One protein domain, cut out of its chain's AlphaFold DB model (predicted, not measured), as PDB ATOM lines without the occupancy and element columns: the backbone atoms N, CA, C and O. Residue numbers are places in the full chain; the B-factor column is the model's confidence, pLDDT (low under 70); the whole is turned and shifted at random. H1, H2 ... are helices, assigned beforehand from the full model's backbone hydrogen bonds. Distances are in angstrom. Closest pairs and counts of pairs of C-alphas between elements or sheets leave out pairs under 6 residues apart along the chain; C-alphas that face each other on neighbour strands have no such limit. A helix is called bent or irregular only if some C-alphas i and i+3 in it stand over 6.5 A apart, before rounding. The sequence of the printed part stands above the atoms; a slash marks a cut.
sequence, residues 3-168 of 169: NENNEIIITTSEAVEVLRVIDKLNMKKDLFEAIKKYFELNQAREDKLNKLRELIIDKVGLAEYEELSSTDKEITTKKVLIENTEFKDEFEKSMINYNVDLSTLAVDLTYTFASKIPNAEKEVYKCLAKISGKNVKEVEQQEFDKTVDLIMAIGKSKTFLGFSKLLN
ATOM      1  N   ASN A   3       8.601  -4.763  30.483       67.94
ATOM      2  CA  ASN A   3       8.145  -4.758  29.089       67.94
ATOM      3  C   ASN A   3       9.309  -4.779  28.085       67.94
ATOM      4  O   ASN A   3      10.476  -4.710  28.458       67.94
ATOM      5  N   GLU A   4       8.977  -4.824  26.796       65.50
ATOM      6  CA  GLU A   4       9.930  -4.839  25.674       65.50
ATOM      7  C   GLU A   4      10.892  -3.632  25.665       65.50
ATOM      8  O   GLU A   4      11.975  -3.708  25.092       65.50
ATOM      9  N   ASN A   5      10.539  -2.546  26.362       66.69
ATOM     10  CA  ASN A   5      11.348  -1.332  26.509       66.69
ATOM     11  C   ASN A   5      12.173  -1.309  27.808       66.69
ATOM     12  O   ASN A   5      12.674  -0.259  28.205       66.69
ATOM     13  N   ASN A   6      12.299  -2.448  28.491       65.56
ATOM     14  CA  ASN A   6      12.957  -2.576  29.787       65.56
ATOM     15  C   ASN A   6      12.301  -1.742  30.914       65.56
ATOM     16  O   ASN A   6      12.955  -1.347  31.878       65.56
ATOM     17  N   GLU A   7      10.995  -1.472  30.812       73.56
ATOM     18  CA  GLU A   7      10.245  -0.688  31.799       73.56
ATOM     19  C   GLU A   7       9.438  -1.591  32.731       73.56
ATOM     20  O   GLU A   7       8.758  -2.519  32.287       73.56
ATOM     21  N   ILE A   8       9.441  -1.277  34.029       79.81
ATOM     22  CA  ILE A   8       8.563  -1.944  34.993       79.81
ATOM     23  C   ILE A   8       7.103  -1.590  34.675       79.81
ATOM     24  O   ILE A   8       6.697  -0.429  34.695       79.81
ATOM     25  N   ILE A   9       6.292  -2.609  34.416       83.31
ATOM     26  CA  ILE A   9       4.834  -2.541  34.389       83.31
ATOM     27  C   ILE A   9       4.310  -3.076  35.718       83.31
ATOM     28  O   ILE A   9       4.665  -4.185  36.129       83.31
ATOM     29  N   ILE A  10       3.448  -2.275  36.347       83.25
ATOM     30  CA  ILE A  10       2.710  -2.632  37.559       83.25
ATOM     31  C   ILE A  10       1.295  -3.029  37.142       83.25
ATOM     32  O   ILE A  10       0.480  -2.199  36.755       83.25
ATOM     33  N   THR A  11       0.995  -4.313  37.205       87.00
ATOM     34  CA  THR A  11      -0.345  -4.867  37.010       87.00
ATOM     35  C   THR A  11      -1.296  -4.419  38.122       87.00
ATOM     36  O   THR A  11      -0.875  -4.058  39.222       87.00
ATOM     37  N   THR A  12      -2.607  -4.527  37.898       85.81
ATOM     38  CA  THR A  12      -3.624  -4.234  38.924       85.81
ATOM     39  C   THR A  12      -3.384  -5.004  40.227       85.81
ATOM     40  O   THR A  12      -3.518  -4.451  41.314       85.81
ATOM     41  N   SER A  13      -2.992  -6.279  40.133       86.75
ATOM     42  CA  SER A  13      -2.719  -7.125  41.302       86.75
ATOM     43  C   SER A  13      -1.494  -6.651  42.092       86.75
ATOM     44  O   SER A  13      -1.476  -6.746  43.318       86.75
ATOM     45  N   GLU A  14      -0.466  -6.141  41.412       87.94
ATOM     46  CA  GLU A  14       0.708  -5.533  42.047       87.94
ATOM     47  C   GLU A  14       0.362  -4.163  42.656       87.94
ATOM     48  O   GLU A  14       0.754  -3.885  43.786       87.94
ATOM     49  N   ALA A  15      -0.457  -3.349  41.982       84.06
ATOM     50  CA  ALA A  15      -0.928  -2.065  42.506       84.06
ATOM     51  C   ALA A  15      -1.730  -2.217  43.814       84.06
ATOM     52  O   ALA A  15      -1.589  -1.406  44.727       84.06
ATOM     53  N   VAL A  16      -2.523  -3.287  43.950       87.19
ATOM     54  CA  VAL A  16      -3.220  -3.606  45.208       87.19
ATOM     55  C   VAL A  16      -2.238  -3.897  46.348       87.19
ATOM     56  O   VAL A  16      -2.494  -3.475  47.475       87.19
ATOM     57  N   GLU A  17      -1.109  -4.570  46.093       88.25
ATOM     58  CA  GLU A  17      -0.094  -4.766  47.142       88.25
ATOM     59  C   GLU A  17       0.564  -3.443  47.538       88.25
ATOM     60  O   GLU A  17       0.752  -3.196  48.726       88.25
ATOM     61  N   VAL A  18       0.838  -2.559  46.574       85.88
ATOM     62  CA  VAL A  18       1.362  -1.212  46.859       85.88
ATOM     63  C   VAL A  18       0.405  -0.441  47.771       85.88
ATOM     64  O   VAL A  18       0.835   0.152  48.758       85.88
ATOM     65  N   LEU A  19      -0.904  -0.496  47.505       85.19
ATOM     66  CA  LEU A  19      -1.912   0.138  48.360       85.19
ATOM     67  C   LEU A  19      -1.962  -0.466  49.767       85.19
ATOM     68  O   LEU A  19      -2.065   0.278  50.740       85.19
ATOM     69  N   ARG A  20      -1.845  -1.794  49.896       89.00
ATOM     70  CA  ARG A  20      -1.759  -2.457  51.209       89.00
ATOM     71  C   ARG A  20      -0.524  -2.022  51.988       89.00
ATOM     72  O   ARG A  20      -0.621  -1.813  53.191       89.00
ATOM     73  N   VAL A  21       0.616  -1.870  51.314       89.88
ATOM     74  CA  VAL A  21       1.841  -1.349  51.930       89.88
ATOM     75  C   VAL A  21       1.614   0.075  52.431       89.88
ATOM     76  O   VAL A  21       1.891   0.351  53.591       89.88
ATOM     77  N   ILE A  22       1.044   0.962  51.611       87.38
ATOM     78  CA  ILE A  22       0.748   2.349  52.010       87.38
ATOM     79  C   ILE A  22      -0.168   2.406  53.241       87.38
ATOM     80  O   ILE A  22       0.067   3.213  54.145       87.38
ATOM     81  N   ASP A  23      -1.194   1.556  53.281       88.75
ATOM     82  CA  ASP A  23      -2.126   1.451  54.408       88.75
ATOM     83  C   ASP A  23      -1.423   0.951  55.678       88.75
ATOM     84  O   ASP A  23      -1.522   1.576  56.733       88.75
ATOM     85  N   LYS A  24      -0.611  -0.110  55.569       92.44
ATOM     86  CA  LYS A  24       0.166  -0.657  56.694       92.44
ATOM     87  C   LYS A  24       1.228   0.293  57.224       92.44
ATOM     88  O   LYS A  24       1.439   0.357  58.431       92.44
ATOM     89  N   LEU A  25       1.859   1.055  56.339       89.94
ATOM     90  CA  LEU A  25       2.776   2.123  56.715       89.94
ATOM     91  C   LEU A  25       2.036   3.340  57.282       89.94
ATOM     92  O   LEU A  25       2.684   4.264  57.758       89.94
ATOM     93  N   ASN A  26       0.700   3.389  57.237       90.69
ATOM     94  CA  ASN A  26      -0.089   4.552  57.636       90.69
ATOM     95  C   ASN A  26       0.444   5.847  56.984       90.69
ATOM     96  O   ASN A  26       0.681   6.856  57.651       90.69
ATOM     97  N   MET A  27       0.719   5.780  55.676       88.50
ATOM     98  CA  MET A  27       1.332   6.867  54.894       88.50
ATOM     99  C   MET A  27       0.350   7.590  53.983       88.50
ATOM    100  O   MET A  27       0.742   8.479  53.233       88.50
ATOM    101  N   LYS A  28      -0.938   7.234  54.034       86.69
ATOM    102  CA  LYS A  28      -1.966   7.869  53.205       86.69
ATOM    103  C   LYS A  28      -1.906   9.396  53.324       86.69
ATOM    104  O   LYS A  28      -1.832  10.076  52.308       86.69
ATOM    105  N   LYS A  29      -1.911   9.922  54.554       88.19
ATOM    106  CA  LYS A  29      -1.868  11.367  54.814       88.19
ATOM    107  C   LYS A  29      -0.574  12.001  54.295       88.19
ATOM    108  O   LYS A  29      -0.658  12.967  53.547       88.19
ATOM    109  N   ASP A  30       0.575  11.411  54.621       88.19
ATOM    110  CA  ASP A  30       1.894  11.904  54.200       88.19
ATOM    111  C   ASP A  30       1.996  11.996  52.666       88.19
ATOM    112  O   ASP A  30       2.463  12.991  52.119       88.19
ATOM    113  N   LEU A  31       1.490  10.980  51.954       84.56
ATOM    114  CA  LEU A  31       1.448  10.966  50.492       84.56
ATOM    115  C   LEU A  31       0.519  12.043  49.929       84.56
ATOM    116  O   LEU A  31       0.897  12.723  48.980       84.56
ATOM    117  N   PHE A  32      -0.677  12.225  50.499       82.19
ATOM    118  CA  PHE A  32      -1.592  13.286  50.063       82.19
ATOM    119  C   PHE A  32      -0.995  14.681  50.266       82.19
ATOM    120  O   PHE A  32      -1.092  15.522  49.375       82.19
ATOM    121  N   GLU A  33      -0.360  14.927  51.411       88.06
ATOM    122  CA  GLU A  33       0.300  16.204  51.700       88.06
ATOM    123  C   GLU A  33       1.479  16.451  50.755       88.06
ATOM    124  O   GLU A  33       1.610  17.549  50.210       88.06
ATOM    125  N   ALA A  34       2.281  15.419  50.479       87.06
ATOM    126  CA  ALA A  34       3.383  15.509  49.530       87.06
ATOM    127  C   ALA A  34       2.904  15.813  48.106       87.06
ATOM    128  O   ALA A  34       3.435  16.704  47.446       87.06
ATOM    129  N   ILE A  35       1.866  15.115  47.645       81.56
ATOM    130  CA  ILE A  35       1.258  15.349  46.333       81.56
ATOM    131  C   ILE A  35       0.737  16.785  46.235       81.56
ATOM    132  O   ILE A  35       1.039  17.481  45.267       81.56
ATOM    133  N   LYS A  36       0.004  17.255  47.250       84.38
ATOM    134  CA  LYS A  36      -0.514  18.626  47.287       84.38
ATOM    135  C   LYS A  36       0.618  19.651  47.174       84.38
ATOM    136  O   LYS A  36       0.564  20.517  46.305       84.38
ATOM    137  N   LYS A  37       1.666  19.513  47.992       89.44
ATOM    138  CA  LYS A  37       2.818  20.424  47.973       89.44
ATOM    139  C   LYS A  37       3.561  20.382  46.636       89.44
ATOM    140  O   LYS A  37       3.958  21.421  46.121       89.44
ATOM    141  N   TYR A  38       3.704  19.204  46.028       87.00
ATOM    142  CA  TYR A  38       4.268  19.069  44.684       87.00
ATOM    143  C   TYR A  38       3.479  19.874  43.641       87.00
ATOM    144  O   TYR A  38       4.086  20.540  42.801       87.00
ATOM    145  N   PHE A  39       2.144  19.854  43.688       83.38
ATOM    146  CA  PHE A  39       1.327  20.660  42.777       83.38
ATOM    147  C   PHE A  39       1.490  22.156  43.008       83.38
ATOM    148  O   PHE A  39       1.692  22.884  42.039       83.38
ATOM    149  N   GLU A  40       1.458  22.601  44.262       89.69
ATOM    150  CA  GLU A  40       1.666  24.010  44.616       89.69
ATOM    151  C   GLU A  40       3.017  24.520  44.082       89.69
ATOM    152  O   GLU A  40       3.081  25.581  43.459       89.69
ATOM    153  N   LEU A  41       4.084  23.725  44.233       91.31
ATOM    154  CA  LEU A  41       5.413  24.046  43.702       91.31
ATOM    155  C   LEU A  41       5.435  24.123  42.169       91.31
ATOM    156  O   LEU A  41       6.013  25.055  41.610       91.31
ATOM    157  N   ASN A  42       4.815  23.163  41.474       89.19
ATOM    158  CA  ASN A  42       4.771  23.177  40.009       89.19
ATOM    159  C   ASN A  42       3.946  24.338  39.466       89.19
ATOM    160  O   ASN A  42       4.349  24.946  38.479       89.19
ATOM    161  N   GLN A  43       2.827  24.663  40.110       89.75
ATOM    162  CA  GLN A  43       2.000  25.796  39.721       89.75
ATOM    163  C   GLN A  43       2.773  27.109  39.882       89.75
ATOM    164  O   GLN A  43       2.876  27.872  38.927       89.75
ATOM    165  N   ALA A  44       3.414  27.328  41.034       92.62
ATOM    166  CA  ALA A  44       4.222  28.524  41.267       92.62
ATOM    167  C   ALA A  44       5.380  28.662  40.260       92.62
ATOM    168  O   ALA A  44       5.682  29.763  39.787       92.62
ATOM    169  N   ARG A  45       6.023  27.541  39.899       94.38
ATOM    170  CA  ARG A  45       7.056  27.505  38.857       94.38
ATOM    171  C   ARG A  45       6.492  27.886  37.490       94.38
ATOM    172  O   ARG A  45       7.095  28.709  36.805       94.38
ATOM    173  N   GLU A  46       5.372  27.289  37.094       94.00
ATOM    174  CA  GLU A  46       4.741  27.548  35.799       94.00
ATOM    175  C   GLU A  46       4.287  29.007  35.686       94.00
ATOM    176  O   GLU A  46       4.551  29.654  34.677       94.00
ATOM    177  N   ASP A  47       3.728  29.579  36.754       95.31
ATOM    178  CA  ASP A  47       3.350  30.992  36.807       95.31
ATOM    179  C   ASP A  47       4.557  31.917  36.574       95.31
ATOM    180  O   ASP A  47       4.469  32.899  35.833       95.31
ATOM    181  N   LYS A  48       5.720  31.605  37.163       95.19
ATOM    182  CA  LYS A  48       6.956  32.374  36.931       95.19
ATOM    183  C   LYS A  48       7.510  32.188  35.514       95.19
ATOM    184  O   LYS A  48       8.022  33.152  34.945       95.19
ATOM    185  N   LEU A  49       7.391  30.994  34.928       95.88
ATOM    186  CA  LEU A  49       7.768  30.740  33.531       95.88
ATOM    187  C   LEU A  49       6.853  31.475  32.545       95.88
ATOM    188  O   LEU A  49       7.343  32.023  31.560       95.88
ATOM    189  N   ASN A  50       5.553  31.540  32.830       95.94
ATOM    190  CA  ASN A  50       4.593  32.284  32.022       95.94
ATOM    191  C   ASN A  50       4.881  33.785  32.054       95.94
ATOM    192  O   ASN A  50       4.960  34.391  30.993       95.94
ATOM    193  N   LYS A  51       5.182  34.359  33.225       96.56
ATOM    194  CA  LYS A  51       5.618  35.766  33.323       96.56
ATOM    195  C   LYS A  51       6.883  36.053  32.511       96.56
ATOM    196  O   LYS A  51       6.974  37.079  31.848       96.56
ATOM    197  N   LEU A  52       7.861  35.142  32.521       96.50
ATOM    198  CA  LEU A  52       9.044  35.276  31.665       96.50
ATOM    199  C   LEU A  52       8.663  35.224  30.177       96.50
ATOM    200  O   LEU A  52       9.194  35.995  29.381       96.50
ATOM    201  N   ARG A  53       7.747  34.328  29.794       95.00
ATOM    202  CA  ARG A  53       7.247  34.238  28.417       95.00
ATOM    203  C   ARG A  53       6.540  35.525  27.992       95.00
ATOM    204  O   ARG A  53       6.804  35.989  26.890       95.00
ATOM    205  N   GLU A  54       5.705  36.104  28.850       95.88
ATOM    206  CA  GLU A  54       5.043  37.394  28.618       95.88
ATOM    207  C   GLU A  54       6.071  38.501  28.367       95.88
ATOM    208  O   GLU A  54       6.012  39.143  27.327       95.88
ATOM    209  N   LEU A  55       7.101  38.629  29.213       96.44
ATOM    210  CA  LEU A  55       8.172  39.617  29.010       96.44
ATOM    211  C   LEU A  55       8.945  39.423  27.695       96.44
ATOM    212  O   LEU A  55       9.409  40.387  27.086       96.44
ATOM    213  N   ILE A  56       9.118  38.175  27.251       95.81
ATOM    214  CA  ILE A  56       9.731  37.884  25.951       95.81
ATOM    215  C   ILE A  56       8.797  38.310  24.816       95.81
ATOM    216  O   ILE A  56       9.251  38.969  23.883       95.81
ATOM    217  N   ILE A  57       7.512  37.958  24.898       95.62
ATOM    218  CA  ILE A  57       6.498  38.324  23.903       95.62
ATOM    219  C   ILE A  57       6.338  39.844  23.825       95.62
ATOM    220  O   ILE A  57       6.254  40.371  22.724       95.62
ATOM    221  N   ASP A  58       6.377  40.566  24.941       95.19
ATOM    222  CA  ASP A  58       6.320  42.033  24.948       95.19
ATOM    223  C   ASP A  58       7.518  42.660  24.223       95.19
ATOM    224  O   ASP A  58       7.415  43.745  23.650       95.19
ATOM    225  N   LYS A  59       8.663  41.965  24.213       92.75
ATOM    226  CA  LYS A  59       9.884  42.429  23.556       92.75
ATOM    227  C   LYS A  59       9.922  42.157  22.055       92.75
ATOM    228  O   LYS A  59      10.412  43.006  21.315       92.75
ATOM    229  N   VAL A  60       9.514  40.963  21.622       94.12
ATOM    230  CA  VAL A  60       9.663  40.522  20.216       94.12
ATOM    231  C   VAL A  60       8.330  40.380  19.482       94.12
ATOM    232  O   VAL A  60       8.288  40.272  18.273       94.12
ATOM    233  N   GLY A  61       7.203  40.409  20.184       94.88
ATOM    234  CA  GLY A  61       5.893  40.101  19.623       94.88
ATOM    235  C   GLY A  61       5.619  38.595  19.542       94.88
ATOM    236  O   GLY A  61       6.518  37.761  19.437       94.88
ATOM    237  N   LEU A  62       4.335  38.229  19.596       93.31
ATOM    238  CA  LEU A  62       3.904  36.826  19.655       93.31
ATOM    239  C   LEU A  62       4.278  36.038  18.390       93.31
ATOM    240  O   LEU A  62       4.793  34.930  18.501       93.31
ATOM    241  N   ALA A  63       4.048  36.616  17.207       94.00
ATOM    242  CA  ALA A  63       4.331  35.952  15.933       94.00
ATOM    243  C   ALA A  63       5.829  35.640  15.778       94.00
ATOM    244  O   ALA A  63       6.197  34.520  15.438       94.00
ATOM    245  N   GLU A  64       6.698  36.594  16.115       92.69
ATOM    246  CA  GLU A  64       8.147  36.388  16.047       92.69
ATOM    247  C   GLU A  64       8.616  35.386  17.108       92.69
ATOM    248  O   GLU A  64       9.434  34.521  16.805       92.69
ATOM    249  N   TYR A  65       8.065  35.430  18.330       92.12
ATOM    250  CA  TYR A  65       8.391  34.471  19.392       92.12
ATOM    251  C   TYR A  65       8.148  33.010  18.981       92.12
ATOM    252  O   TYR A  65       8.942  32.123  19.329       92.12
ATOM    253  N   GLU A  66       7.054  32.745  18.265       92.75
ATOM    254  CA  GLU A  66       6.714  31.404  17.784       92.75
ATOM    255  C   GLU A  66       7.703  30.901  16.724       92.75
ATOM    256  O   GLU A  66       8.043  29.716  16.734       92.75
ATOM    257  N   GLU A  67       8.231  31.801  15.892       95.19
ATOM    258  CA  GLU A  67       9.194  31.496  14.828       95.19
ATOM    259  C   GLU A  67      10.659  31.430  15.304       95.19
ATOM    260  O   GLU A  67      11.511  30.899  14.587       95.19
ATOM    261  N   LEU A  68      10.975  31.912  16.515       92.31
ATOM    262  CA  LEU A  68      12.344  31.880  17.044       92.31
ATOM    263  C   LEU A  68      12.904  30.450  17.118       92.31
ATOM    264  O   LEU A  68      12.300  29.541  17.704       92.31
ATOM    265  N   SER A  69      14.140  30.284  16.639       95.00
ATOM    266  CA  SER A  69      14.915  29.063  16.867       95.00
ATOM    267  C   SER A  69      15.209  28.864  18.361       95.00
ATOM    268  O   SER A  69      15.177  29.808  19.153       95.00
ATOM    269  N   SER A  70      15.551  27.641  18.778       92.38
ATOM    270  CA  SER A  70      15.927  27.365  20.175       92.38
ATOM    271  C   SER A  70      17.080  28.253  20.663       92.38
ATOM    272  O   SER A  70      17.037  28.759  21.783       92.38
ATOM    273  N   THR A  71      18.081  28.485  19.808       95.12
ATOM    274  CA  THR A  71      19.225  29.357  20.107       95.12
ATOM    275  C   THR A  71      18.783  30.811  20.279       95.12
ATOM    276  O   THR A  71      19.193  31.477  21.229       95.12
ATOM    277  N   ASP A  72      17.893  31.300  19.413       93.62
ATOM    278  CA  ASP A  72      17.404  32.679  19.492       93.62
ATOM    279  C   ASP A  72      16.480  32.896  20.691       93.62
ATOM    280  O   ASP A  72      16.502  33.971  21.299       93.62
ATOM    281  N   LYS A  73      15.726  31.868  21.104       91.25
ATOM    282  CA  LYS A  73      14.961  31.884  22.361       91.25
ATOM    283  C   LYS A  73      15.885  32.022  23.563       91.25
ATOM    284  O   LYS A  73      15.595  32.823  24.451       91.25
ATOM    285  N   GLU A  74      17.010  31.309  23.592       93.94
ATOM    286  CA  GLU A  74      17.988  31.424  24.680       93.94
ATOM    287  C   GLU A  74      18.614  32.827  24.736       93.94
ATOM    288  O   GLU A  74      18.658  33.453  25.799       93.94
ATOM    289  N   ILE A  75      19.054  33.353  23.587       95.19
ATOM    290  CA  ILE A  75      19.645  34.695  23.486       95.19
ATOM    291  C   ILE A  75      18.631  35.762  23.913       95.19
ATOM    292  O   ILE A  75      18.956  36.646  24.707       95.19
ATOM    293  N   THR A  76      17.398  35.675  23.414       94.25
ATOM    294  CA  THR A  76      16.323  36.620  23.742       94.25
ATOM    295  C   THR A  76      15.977  36.565  25.224       94.25
ATOM    296  O   THR A  76      15.915  37.611  25.867       94.25
ATOM    297  N   THR A  77      15.865  35.363  25.799       94.31
ATOM    298  CA  THR A  77      15.631  35.167  27.238       94.31
ATOM    299  C   THR A  77      16.716  35.845  28.072       94.31
ATOM    300  O   THR A  77      16.407  36.607  28.987       94.31
ATOM    301  N   LYS A  78      17.998  35.641  27.731       94.81
ATOM    302  CA  LYS A  78      19.122  36.291  28.424       94.81
ATOM    303  C   LYS A  78      19.026  37.815  28.360       94.81
ATOM    304  O   LYS A  78      19.214  38.471  29.381       94.81
ATOM    305  N   LYS A  79      18.704  38.380  27.191       95.62
ATOM    306  CA  LYS A  79      18.531  39.835  27.038       95.62
ATOM    307  C   LYS A  79      17.377  40.363  27.896       95.62
ATOM    308  O   LYS A  79      17.567  41.348  28.595       95.62
ATOM    309  N   VAL A  80      16.217  39.701  27.875       96.38
ATOM    310  CA  VAL A  80      15.044  40.081  28.686       96.38
ATOM    311  C   VAL A  80      15.377  40.069  30.176       96.38
ATOM    312  O   VAL A  80      15.058  41.023  30.876       96.38
ATOM    313  N   LEU A  81      16.070  39.037  30.660       95.25
ATOM    314  CA  LEU A  81      16.482  38.955  32.064       95.25
ATOM    315  C   LEU A  81      17.499  40.043  32.448       95.25
ATOM    316  O   LEU A  81      17.450  40.558  33.559       95.25
ATOM    317  N   ILE A  82      18.420  40.411  31.551       95.00
ATOM    318  CA  ILE A  82      19.381  41.501  31.801       95.00
ATOM    319  C   ILE A  82      18.674  42.861  31.868       95.00
ATOM    320  O   ILE A  82      19.040  43.695  32.690       95.00
ATOM    321  N   GLU A  83      17.669  43.081  31.024       95.56
ATOM    322  CA  GLU A  83      16.899  44.331  30.983       95.56
ATOM    323  C   GLU A  83      15.893  44.455  32.137       95.56
ATOM    324  O   GLU A  83      15.539  45.565  32.518       95.56
ATOM    325  N   ASN A  84      15.469  43.331  32.723       95.38
ATOM    326  CA  ASN A  84      14.511  43.269  33.827       95.38
ATOM    327  C   ASN A  84      15.180  42.693  35.083       95.38
ATOM    328  O   ASN A  84      14.845  41.598  35.535       95.38
ATOM    329  N   THR A  85      16.154  43.418  35.639       93.56
ATOM    330  CA  THR A  85      17.015  42.938  36.737       93.56
ATOM    331  C   THR A  85      16.245  42.504  37.985       93.56
ATOM    332  O   THR A  85      16.543  41.449  38.539       93.56
ATOM    333  N   GLU A  86      15.220  43.252  38.401       94.94
ATOM    334  CA  GLU A  86      14.378  42.879  39.549       94.94
ATOM    335  C   GLU A  86      13.637  41.556  39.301       94.94
ATOM    336  O   GLU A  86      13.667  40.646  40.131       94.94
ATOM    337  N   PHE A  87      13.034  41.407  38.116       95.31
ATOM    338  CA  PHE A  87      12.375  40.163  37.727       95.31
ATOM    339  C   PHE A  87      13.366  39.000  37.654       95.31
ATOM    340  O   PHE A  87      13.042  37.898  38.090       95.31
ATOM    341  N   LYS A  88      14.572  39.230  37.123       96.25
ATOM    342  CA  LYS A  88      15.626  38.215  37.046       96.25
ATOM    343  C   LYS A  88      15.985  37.685  38.429       96.25
ATOM    344  O   LYS A  88      15.985  36.469  38.614       96.25
ATOM    345  N   ASP A  89      16.234  38.568  39.391       95.94
ATOM    346  CA  ASP A  89      16.586  38.167  40.754       95.94
ATOM    347  C   ASP A  89      15.458  37.353  41.404       95.94
ATOM    348  O   ASP A  89      15.707  36.338  42.060       95.94
ATOM    349  N   GLU A  90      14.200  37.760  41.211       95.88
ATOM    350  CA  GLU A  90      13.048  36.992  41.684       95.88
ATOM    351  C   GLU A  90      12.905  35.638  40.985       95.88
ATOM    352  O   GLU A  90      12.574  34.639  41.628       95.88
ATOM    353  N   PHE A  91      13.108  35.600  39.670       95.38
ATOM    354  CA  PHE A  91      12.989  34.397  38.860       95.38
ATOM    355  C   PHE A  91      14.044  33.367  39.265       95.38
ATOM    356  O   PHE A  91      13.701  32.220  39.552       95.38
ATOM    357  N   GLU A  92      15.309  33.775  39.362       94.75
ATOM    358  CA  GLU A  92      16.413  32.903  39.771       94.75
ATOM    359  C   GLU A  92      16.193  32.361  41.189       94.75
ATOM    360  O   GLU A  92      16.266  31.147  41.399       94.75
ATOM    361  N   LYS A  93      15.818  33.224  42.146       95.75
ATOM    362  CA  LYS A  93      15.455  32.792  43.506       95.75
ATOM    363  C   LYS A  93      14.294  31.804  43.498       95.75
ATOM    364  O   LYS A  93      14.355  30.792  44.188       95.75
ATOM    365  N   SER A  94      13.254  32.058  42.704       94.75
ATOM    366  CA  SER A  94      12.100  31.161  42.600       94.75
ATOM    367  C   SER A  94      12.480  29.789  42.047       94.75
ATOM    368  O   SER A  94      11.966  28.783  42.532       94.75
ATOM    369  N   MET A  95      13.367  29.723  41.050       94.62
ATOM    370  CA  MET A  95      13.807  28.453  40.466       94.62
ATOM    371  C   MET A  95      14.719  27.671  41.415       94.62
ATOM    372  O   MET A  95      14.603  26.449  41.512       94.62
ATOM    373  N   ILE A  96      15.592  28.364  42.152       95.12
ATOM    374  CA  ILE A  96      16.407  27.750  43.206       95.12
ATOM    375  C   ILE A  96      15.503  27.190  44.307       95.12
ATOM    376  O   ILE A  96      15.612  26.007  44.629       95.12
ATOM    377  N   ASN A  97      14.576  27.998  44.829       94.31
ATOM    378  CA  ASN A  97      13.662  27.578  45.892       94.31
ATOM    379  C   ASN A  97      12.792  26.399  45.456       94.31
ATOM    380  O   ASN A  97      12.693  25.429  46.195       94.31
ATOM    381  N   TYR A  98      12.260  26.412  44.228       93.75
ATOM    382  CA  TYR A  98      11.528  25.274  43.669       93.75
ATOM    383  C   TYR A  98      12.343  23.972  43.736       93.75
ATOM    384  O   TYR A  98      11.834  22.946  44.184       93.75
ATOM    385  N   ASN A  99      13.612  24.004  43.318       90.81
ATOM    386  CA  ASN A  99      14.466  22.815  43.332       90.81
ATOM    387  C   ASN A  99      14.793  22.353  44.759       90.81
ATOM    388  O   ASN A  99      14.817  21.147  45.020       90.81
ATOM    389  N   VAL A 100      15.040  23.298  45.671       94.25
ATOM    390  CA  VAL A 100      15.300  23.008  47.087       94.25
ATOM    391  C   VAL A 100      14.063  22.380  47.722       94.25
ATOM    392  O   VAL A 100      14.156  21.274  48.245       94.25
ATOM    393  N   ASP A 101      12.900  23.014  47.596       94.06
ATOM    394  CA  ASP A 101      11.646  22.549  48.187       94.06
ATOM    395  C   ASP A 101      11.214  21.189  47.632       94.06
ATOM    396  O   ASP A 101      10.750  20.329  48.384       94.06
ATOM    397  N   LEU A 102      11.399  20.962  46.326       88.69
ATOM    398  CA  LEU A 102      11.131  19.668  45.704       88.69
ATOM    399  C   LEU A 102      12.069  18.575  46.240       88.69
ATOM    400  O   LEU A 102      11.624  17.456  46.504       88.69
ATOM    401  N   SER A 103      13.352  18.893  46.423       86.00
ATOM    402  CA  SER A 103      14.334  17.959  46.984       86.00
ATOM    403  C   SER A 103      14.036  17.651  48.450       86.00
ATOM    404  O   SER A 103      14.044  16.486  48.839       86.00
ATOM    405  N   THR A 104      13.708  18.668  49.249       91.31
ATOM    406  CA  THR A 104      13.281  18.506  50.644       91.31
ATOM    407  C   THR A 104      12.050  17.614  50.729       91.31
ATOM    408  O   THR A 104      12.056  16.648  51.482       91.31
ATOM    409  N   LEU A 105      11.040  17.855  49.889       89.25
ATOM    410  CA  LEU A 105       9.845  17.020  49.843       89.25
ATOM    411  C   LEU A 105      10.170  15.547  49.533       89.25
ATOM    412  O   LEU A 105       9.615  14.643  50.159       89.25
ATOM    413  N   ALA A 106      11.075  15.298  48.583       82.44
ATOM    414  CA  ALA A 106      11.503  13.946  48.236       82.44
ATOM    415  C   ALA A 106      12.261  13.261  49.387       82.44
ATOM    416  O   ALA A 106      12.013  12.085  49.673       82.44
ATOM    417  N   VAL A 107      13.157  13.986  50.066       85.31
ATOM    418  CA  VAL A 107      13.912  13.483  51.223       85.31
ATOM    419  C   VAL A 107      12.977  13.175  52.391       85.31
ATOM    420  O   VAL A 107      13.051  12.077  52.937       85.31
ATOM    421  N   ASP A 108      12.056  14.081  52.719       87.81
ATOM    422  CA  ASP A 108      11.094  13.913  53.814       87.81
ATOM    423  C   ASP A 108      10.202  12.690  53.592       87.81
ATOM    424  O   ASP A 108      10.022  11.862  54.493       87.81
ATOM    425  N   LEU A 109       9.678  12.524  52.372       86.00
ATOM    426  CA  LEU A 109       8.849  11.371  52.030       86.00
ATOM    427  C   LEU A 109       9.653  10.065  52.081       86.00
ATOM    428  O   LEU A 109       9.157   9.058  52.587       86.00
ATOM    429  N   THR A 110      10.902  10.084  51.606       83.62
ATOM    430  CA  THR A 110      11.798   8.916  51.636       83.62
ATOM    431  C   THR A 110      12.146   8.524  53.068       83.62
ATOM    432  O   THR A 110      12.074   7.347  53.417       83.62
ATOM    433  N   TYR A 111      12.475   9.495  53.920       85.69
ATOM    434  CA  TYR A 111      12.758   9.265  55.333       85.69
ATOM    435  C   TYR A 111      11.522   8.734  56.072       85.69
ATOM    436  O   TYR A 111      11.606   7.762  56.826       85.69
ATOM    437  N   THR A 112      10.351   9.316  55.808       87.62
ATOM    438  CA  THR A 112       9.073   8.850  56.364       87.62
ATOM    439  C   THR A 112       8.774   7.417  55.933       87.62
ATOM    440  O   THR A 112       8.411   6.590  56.764       87.62
ATOM    441  N   PHE A 113       8.979   7.084  54.658       85.75
ATOM    442  CA  PHE A 113       8.845   5.713  54.176       85.75
ATOM    443  C   PHE A 113       9.809   4.772  54.904       85.75
ATOM    444  O   PHE A 113       9.363   3.819  55.539       85.75
ATOM    445  N   ALA A 114      11.111   5.075  54.886       85.12
ATOM    446  CA  ALA A 114      12.155   4.235  55.466       85.12
ATOM    447  C   ALA A 114      11.958   3.988  56.970       85.12
ATOM    448  O   ALA A 114      12.053   2.851  57.428       85.12
ATOM    449  N   SER A 115      11.617   5.032  57.732       88.31
ATOM    450  CA  SER A 115      11.354   4.936  59.175       88.31
ATOM    451  C   SER A 115      10.124   4.092  59.515       88.31
ATOM    452  O   SER A 115      10.051   3.527  60.607       88.31
ATOM    453  N   LYS A 116       9.167   3.965  58.587       90.00
ATOM    454  CA  LYS A 116       7.952   3.172  58.781       90.00
ATOM    455  C   LYS A 116       8.054   1.749  58.224       90.00
ATOM    456  O   LYS A 116       7.235   0.927  58.632       90.00
ATOM    457  N   ILE A 117       9.048   1.426  57.379       87.56
ATOM    458  CA  ILE A 117       9.269   0.068  56.830       87.56
ATOM    459  C   ILE A 117       9.171  -1.028  57.903       87.56
ATOM    460  O   ILE A 117       8.441  -1.988  57.654       87.56
ATOM    461  N   PRO A 118       9.801  -0.910  59.094       88.75
ATOM    462  CA  PRO A 118       9.729  -1.963  60.111       88.75
ATOM    463  C   PRO A 118       8.297  -2.339  60.531       88.75
ATOM    464  O   PRO A 118       8.038  -3.481  60.898       88.75
ATOM    465  N   ASN A 119       7.339  -1.411  60.426       88.25
ATOM    466  CA  ASN A 119       5.937  -1.653  60.785       88.25
ATOM    467  C   ASN A 119       5.168  -2.471  59.735       88.25
ATOM    468  O   ASN A 119       4.087  -2.985  60.024       88.25
ATOM    469  N   ALA A 120       5.696  -2.572  58.516       90.75
ATOM    470  CA  ALA A 120       5.063  -3.242  57.382       90.75
ATOM    471  C   ALA A 120       6.049  -4.150  56.631       90.75
ATOM    472  O   ALA A 120       5.857  -4.430  55.451       90.75
ATOM    473  N   GLU A 121       7.121  -4.585  57.296       89.81
ATOM    474  CA  GLU A 121       8.280  -5.225  56.670       89.81
ATOM    475  C   GLU A 121       7.878  -6.422  55.789       89.81
ATOM    476  O   GLU A 121       8.254  -6.512  54.619       89.81
ATOM    477  N   LYS A 122       7.010  -7.299  56.308       91.31
ATOM    478  CA  LYS A 122       6.522  -8.478  55.577       91.31
ATOM    479  C   LYS A 122       5.713  -8.101  54.339       91.31
ATOM    480  O   LYS A 122       5.828  -8.751  53.302       91.31
ATOM    481  N   GLU A 123       4.854  -7.096  54.441       91.81
ATOM    482  CA  GLU A 123       4.052  -6.586  53.334       91.81
ATOM    483  C   GLU A 123       4.921  -5.903  52.278       91.81
ATOM    484  O   GLU A 123       4.699  -6.118  51.086       91.81
ATOM    485  N   VAL A 124       5.946  -5.157  52.699       90.38
ATOM    486  CA  VAL A 124       6.937  -4.550  51.803       90.38
ATOM    487  C   VAL A 124       7.660  -5.641  51.017       90.38
ATOM    488  O   VAL A 124       7.648  -5.601  49.786       90.38
ATOM    489  N   TYR A 125       8.201  -6.668  51.679       91.81
ATOM    490  CA  TYR A 125       8.890  -7.759  50.984       91.81
ATOM    491  C   TYR A 125       7.965  -8.538  50.052       91.81
ATOM    492  O   TYR A 125       8.351  -8.831  48.923       91.81
ATOM    493  N   LYS A 126       6.719  -8.813  50.460       92.56
ATOM    494  CA  LYS A 126       5.716  -9.441  49.581       92.56
ATOM    495  C   LYS A 126       5.427  -8.602  48.341       92.56
ATOM    496  O   LYS A 126       5.361  -9.148  47.242       92.56
ATOM    497  N   CYS A 127       5.258  -7.293  48.511       91.12
ATOM    498  CA  CYS A 127       4.996  -6.372  47.414       91.12
ATOM    499  C   CYS A 127       6.175  -6.336  46.431       91.12
ATOM    500  O   CYS A 127       5.992  -6.550  45.231       91.12
ATOM    501  N   LEU A 128       7.395  -6.154  46.942       90.69
ATOM    502  CA  LEU A 128       8.615  -6.117  46.137       90.69
ATOM    503  C   LEU A 128       8.875  -7.442  45.418       90.69
ATOM    504  O   LEU A 128       9.196  -7.437  44.229       90.69
ATOM    505  N   ALA A 129       8.691  -8.571  46.102       91.56
ATOM    506  CA  ALA A 129       8.823  -9.908  45.529       91.56
ATOM    507  C   ALA A 129       7.856 -10.101  44.357       91.56
ATOM    508  O   ALA A 129       8.270 -10.490  43.267       91.56
ATOM    509  N   LYS A 130       6.588  -9.717  44.542       91.12
ATOM    510  CA  LYS A 130       5.563  -9.808  43.498       91.12
ATOM    511  C   LYS A 130       5.918  -8.966  42.271       91.12
ATOM    512  O   LYS A 130       5.896  -9.492  41.165       91.12
ATOM    513  N   ILE A 131       6.302  -7.702  42.469       88.19
ATOM    514  CA  ILE A 131       6.634  -6.774  41.372       88.19
ATOM    515  C   ILE A 131       7.882  -7.221  40.597       88.19
ATOM    516  O   ILE A 131       7.942  -7.103  39.367       88.19
ATOM    517  N   SER A 132       8.885  -7.726  41.320       86.81
ATOM    518  CA  SER A 132      10.161  -8.173  40.750       86.81
ATOM    519  C   SER A 132      10.148  -9.619  40.246       86.81
ATOM    520  O   SER A 132      11.140 -10.054  39.667       86.81
ATOM    521  N   GLY A 133       9.050 -10.359  40.436       87.25
ATOM    522  CA  GLY A 133       8.962 -11.775  40.072       87.25
ATOM    523  C   GLY A 133       9.885 -12.685  40.891       87.25
ATOM    524  O   GLY A 133      10.226 -13.770  40.430       87.25
ATOM    525  N   LYS A 134      10.301 -12.243  42.081       89.44
ATOM    526  CA  LYS A 134      11.174 -12.982  43.001       89.44
ATOM    527  C   LYS A 134      10.368 -13.662  44.104       89.44
ATOM    528  O   LYS A 134       9.219 -13.316  44.373       89.44
ATOM    529  N   ASN A 135      10.995 -14.596  44.807       93.06
ATOM    530  CA  ASN A 135      10.522 -15.073  46.099       93.06
ATOM    531  C   ASN A 135      10.759 -14.004  47.181       93.06
ATOM    532  O   ASN A 135      11.765 -13.299  47.180       93.06
ATOM    533  N   VAL A 136       9.858 -13.936  48.161       93.31
ATOM    534  CA  VAL A 136       9.988 -13.097  49.361       93.31
ATOM    535  C   VAL A 136      11.341 -13.301  50.050       93.31
ATOM    536  O   VAL A 136      12.002 -12.320  50.368       93.31
ATOM    537  N   LYS A 137      11.805 -14.551  50.195       93.12
ATOM    538  CA  LYS A 137      13.109 -14.837  50.821       93.12
ATOM    539  C   LYS A 137      14.295 -14.269  50.041       93.12
ATOM    540  O   LYS A 137      15.293 -13.899  50.644       93.12
ATOM    541  N   GLU A 138      14.195 -14.201  48.714       92.06
ATOM    542  CA  GLU A 138      15.249 -13.601  47.886       92.06
ATOM    543  C   GLU A 138      15.311 -12.088  48.094       92.06
ATOM    544  O   GLU A 138      16.394 -11.517  48.081       92.06
ATOM    545  N   VAL A 139      14.163 -11.441  48.321       90.44
ATOM    546  CA  VAL A 139      14.101 -10.010  48.648       90.44
ATOM    547  C   VAL A 139      14.598  -9.741  50.068       90.44
ATOM    548  O   VAL A 139      15.314  -8.774  50.277       90.44
ATOM    549  N   GLU A 140      14.273 -10.597  51.035       90.69
ATOM    550  CA  GLU A 140      14.756 -10.475  52.421       90.69
ATOM    551  C   GLU A 140      16.285 -10.573  52.529       90.69
ATOM    552  O   GLU A 140      16.893  -9.946  53.389       90.69
ATOM    553  N   GLN A 141      16.904 -11.384  51.670       92.31
ATOM    554  CA  GLN A 141      18.338 -11.678  51.717       92.31
ATOM    555  C   GLN A 141      19.170 -10.829  50.749       92.31
ATOM    556  O   GLN A 141      20.396 -10.949  50.746       92.31
ATOM    557  N   GLN A 142      18.542 -10.005  49.904       89.94
ATOM    558  CA  GLN A 142      19.285  -9.169  48.965       89.94
ATOM    559  C   GLN A 142      19.920  -7.968  49.671       89.94
ATOM    560  O   GLN A 142      19.418  -7.458  50.672       89.94
ATOM    561  N   GLU A 143      21.023  -7.492  49.104       86.94
ATOM    562  CA  GLU A 143      21.694  -6.286  49.578       86.94
ATOM    563  C   GLU A 143      20.755  -5.070  49.495       86.94
ATOM    564  O   GLU A 143      19.880  -4.970  48.626       86.94
ATOM    565  N   PHE A 144      20.903  -4.154  50.451       79.81
ATOM    566  CA  PHE A 144      19.989  -3.024  50.611       79.81
ATOM    567  C   PHE A 144      19.952  -2.112  49.376       79.81
ATOM    568  O   PHE A 144      18.878  -1.659  48.985       79.81
ATOM    569  N   ASP A 145      21.093  -1.897  48.725       79.25
ATOM    570  CA  ASP A 145      21.216  -1.140  47.475       79.25
ATOM    571  C   ASP A 145      20.317  -1.705  46.363       79.25
ATOM    572  O   ASP A 145      19.567  -0.957  45.741       79.25
ATOM    573  N   LYS A 146      20.264  -3.033  46.198       82.25
ATOM    574  CA  LYS A 146      19.377  -3.696  45.224       82.25
ATOM    575  C   LYS A 146      17.900  -3.471  45.536       82.25
ATOM    576  O   LYS A 146      17.077  -3.361  44.625       82.25
ATOM    577  N   THR A 147      17.546  -3.408  46.819       81.38
ATOM    578  CA  THR A 147      16.185  -3.070  47.260       81.38
ATOM    579  C   THR A 147      15.845  -1.621  46.930       81.38
ATOM    580  O   THR A 147      14.764  -1.348  46.407       81.38
ATOM    581  N   VAL A 148      16.774  -0.701  47.193       77.88
ATOM    582  CA  VAL A 148      16.622   0.725  46.883       77.88
ATOM    583  C   VAL A 148      16.460   0.939  45.378       77.88
ATOM    584  O   VAL A 148      15.520   1.618  44.965       77.88
ATOM    585  N   ASP A 149      17.285   0.297  44.552       80.19
ATOM    586  CA  ASP A 149      17.188   0.369  43.090       80.19
ATOM    587  C   ASP A 149      15.838  -0.126  42.571       80.19
ATOM    588  O   ASP A 149      15.220   0.520  41.719       80.19
ATOM    589  N   LEU A 150      15.329  -1.232  43.123       81.94
ATOM    590  CA  LEU A 150      14.009  -1.753  42.775       81.94
ATOM    591  C   LEU A 150      12.896  -0.753  43.126       81.94
ATOM    592  O   LEU A 150      12.026  -0.488  42.296       81.94
ATOM    593  N   ILE A 151      12.926  -0.168  44.327       80.25
ATOM    594  CA  ILE A 151      11.944   0.840  44.757       80.25
ATOM    595  C   ILE A 151      12.007   2.079  43.853       80.25
ATOM    596  O   ILE A 151      10.970   2.575  43.406       80.25
ATOM    597  N   MET A 152      13.210   2.554  43.521       77.31
ATOM    598  CA  MET A 152      13.392   3.681  42.602       77.31
ATOM    599  C   MET A 152      12.853   3.371  41.203       77.31
ATOM    600  O   MET A 152      12.202   4.221  40.592       77.31
ATOM    601  N   ALA A 153      13.090   2.164  40.690       80.38
ATOM    602  CA  ALA A 153      12.578   1.738  39.393       80.38
ATOM    603  C   ALA A 153      11.040   1.668  39.378       80.38
ATOM    604  O   ALA A 153      10.414   2.079  38.398       80.38
ATOM    605  N   ILE A 154      10.417   1.230  40.480       81.38
ATOM    606  CA  ILE A 154       8.956   1.250  40.665       81.38
ATOM    607  C   ILE A 154       8.429   2.687  40.626       81.38
ATOM    608  O   ILE A 154       7.504   2.974  39.863       81.38
ATOM    609  N   GLY A 155       9.041   3.601  41.386       72.88
ATOM    610  CA  GLY A 155       8.642   5.012  41.433       72.88
ATOM    611  C   GLY A 155       8.776   5.737  40.089       72.88
ATOM    612  O   GLY A 155       7.969   6.608  39.774       72.88
ATOM    613  N   LYS A 156       9.752   5.341  39.262       75.81
ATOM    614  CA  LYS A 156       9.961   5.868  37.902       75.81
ATOM    615  C   LYS A 156       9.079   5.201  36.841       75.81
ATOM    616  O   LYS A 156       9.062   5.651  35.696       75.81
ATOM    617  N   SER A 157       8.362   4.129  37.179       78.06
ATOM    618  CA  SER A 157       7.566   3.391  36.200       78.06
ATOM    619  C   SER A 157       6.396   4.221  35.667       78.06
ATOM    620  O   SER A 157       5.661   4.868  36.420       78.06
ATOM    621  N   LYS A 158       6.155   4.151  34.351       79.19
ATOM    622  CA  LYS A 158       5.025   4.846  33.709       79.19
ATOM    623  C   LYS A 158       3.682   4.464  34.325       79.19
ATOM    624  O   LYS A 158       2.794   5.304  34.420       79.19
ATOM    625  N   THR A 159       3.541   3.212  34.755       78.69
ATOM    626  CA  THR A 159       2.288   2.701  35.324       78.69
ATOM    627  C   THR A 159       2.016   3.287  36.706       78.69
ATOM    628  O   THR A 159       0.902   3.741  36.965       78.69
ATOM    629  N   PHE A 160       3.036   3.367  37.568       73.19
ATOM    630  CA  PHE A 160       2.918   4.033  38.867       73.19
ATOM    631  C   PHE A 160       2.626   5.529  38.711       73.19
ATOM    632  O   PHE A 160       1.733   6.060  39.367       73.19
ATOM    633  N   LEU A 161       3.315   6.197  37.779       72.19
ATOM    634  CA  LEU A 161       3.065   7.605  37.458       72.19
ATOM    635  C   LEU A 161       1.672   7.836  36.847       72.19
ATOM    636  O   LEU A 161       1.059   8.877  37.059       72.19
ATOM    637  N   GLY A 162       1.148   6.880  36.079       71.12
ATOM    638  CA  GLY A 162      -0.225   6.913  35.578       71.12
ATOM    639  C   GLY A 162      -1.251   6.789  36.705       71.12
ATOM    640  O   GLY A 162      -2.222   7.542  36.739       71.12
ATOM    641  N   PHE A 163      -1.006   5.890  37.659       65.69
ATOM    642  CA  PHE A 163      -1.834   5.738  38.854       65.69
ATOM    643  C   PHE A 163      -1.829   7.001  39.727       65.69
ATOM    644  O   PHE A 163      -2.892   7.465  40.135       65.69
ATOM    645  N   SER A 164      -0.663   7.617  39.957       60.62
ATOM    646  CA  SER A 164      -0.584   8.854  40.741       60.62
ATOM    647  C   SER A 164      -1.327  10.012  40.073       60.62
ATOM    648  O   SER A 164      -1.989  10.777  40.765       60.62
ATOM    649  N   LYS A 165      -1.321  10.106  38.735       64.06
ATOM    650  CA  LYS A 165      -2.134  11.086  37.990       64.06
ATOM    651  C   LYS A 165      -3.642  10.918  38.214       64.06
ATOM    652  O   LYS A 165      -4.356  11.914  38.164       64.06
ATOM    653  N   LEU A 166      -4.131   9.697  38.451       56.38
ATOM    654  CA  LEU A 166      -5.552   9.430  38.717       56.38
ATOM    655  C   LEU A 166      -5.979   9.807  40.139       56.38
ATOM    656  O   LEU A 166      -7.124  10.196  40.322       56.38
ATOM    657  N   LEU A 167      -5.074   9.752  41.119       51.09
ATOM    658  CA  LEU A 167      -5.334  10.225  42.490       51.09
ATOM    659  C   LEU A 167      -5.526  11.753  42.584       51.09
ATOM    660  O   LEU A 167      -5.820  12.264  43.661       51.09
ATOM    661  N   ASN A 168      -5.365  12.456  41.460       45.22
ATOM    662  CA  ASN A 168      -5.417  13.910  41.329       45.22
ATOM    663  C   ASN A 168      -6.577  14.396  40.438       45.22
ATOM    664  O   ASN A 168      -6.569  15.553  40.018       45.22
TER     665      ASN A 168
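Overview. This is residues 3 to 168 of the 169 residues of an uncharacterized protein of uncultured Clostridium sp (UniProt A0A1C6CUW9). Two long helices, H2 and arm H5a of the bent helix H5, run side by side and opposite ways as a long shaft with a helical head at each end. H3 and H4 make the small head; at the other end H1 and H5b stand side by side at large angles to the shaft, with H6 packed on H5b. The 166 printed residues hold eight named helices, H1 to H8 in order, and no named strand: all helix, loose with a radius of gyration of the C-alphas of 21.6 A, spanning 63 by 34 by 29 A.

Arrangement. The hub H5, residues 85 to 132, touches 5 helices; assigned as one helix by its hydrogen bonds, it is bent, C-alphas 119 and 122 being 8.6 A apart. Its arms H5a, residues 85 to 119, and H5b, residues 122 to 132, stand at a steep tilt of 66 degrees; H5a is irregular, with C-alphas 115 and 118 7.1 A apart. H2, residues 28 to 60, touches H5a at a shallow tilt of 17 degrees, opposite ways, the closest C-alphas being Leu 41 and Tyr 98, 6.2 A. H4, residues 70 to 83, touches H2 about perpendicular at 86 degrees, closest at C-alphas Ile 56 and Val 80, 6.4 A. H3, residues 62 to 67, is close to H2 but not clearly touching, with C-alphas Ile 57 and Tyr 65 closest at 6.2 A. H1, residues 12 to 24, touches H5b at a shallow tilt of 25 degrees, opposite ways, closest at C-alphas Glu 17 and Cys 127, 5.3 A. H6, residues 136 to 140, touches H5b, closest at C-alphas Ala 129 and Val 136, 5.1 A. H7, residues 144 to 155, only just touches H5b, with 3 pairs of C-alphas within 8 A, closest Leu 128 and Leu 150, 7.7 A. H8, residues 158 to 166, touches no helix but is near H1. Every O i to N i+4 pair is within hydrogen-bond range in H2, H3, H4, H5b, H6, H7 and H8, against 8 of 9 in H1 and 29 of 31 in H5a.

Along the chain. From first to last C-alpha H5a measures 51.9 A and H2 47.9 A. H1 begins at C-alpha 12 (-3.624, -4.234, 38.924), and H8 ends at C-alpha 166 (-5.552, 9.430, 38.717).

Size, cuts and confidence. The C-alphas of Gly 61 and Lys 137, the two farthest apart, are 63.6 A from each other. The printed part has no cut, and its links between helices are tight. Confidence is under 70 at residues 3 to 6 and 163 to 168.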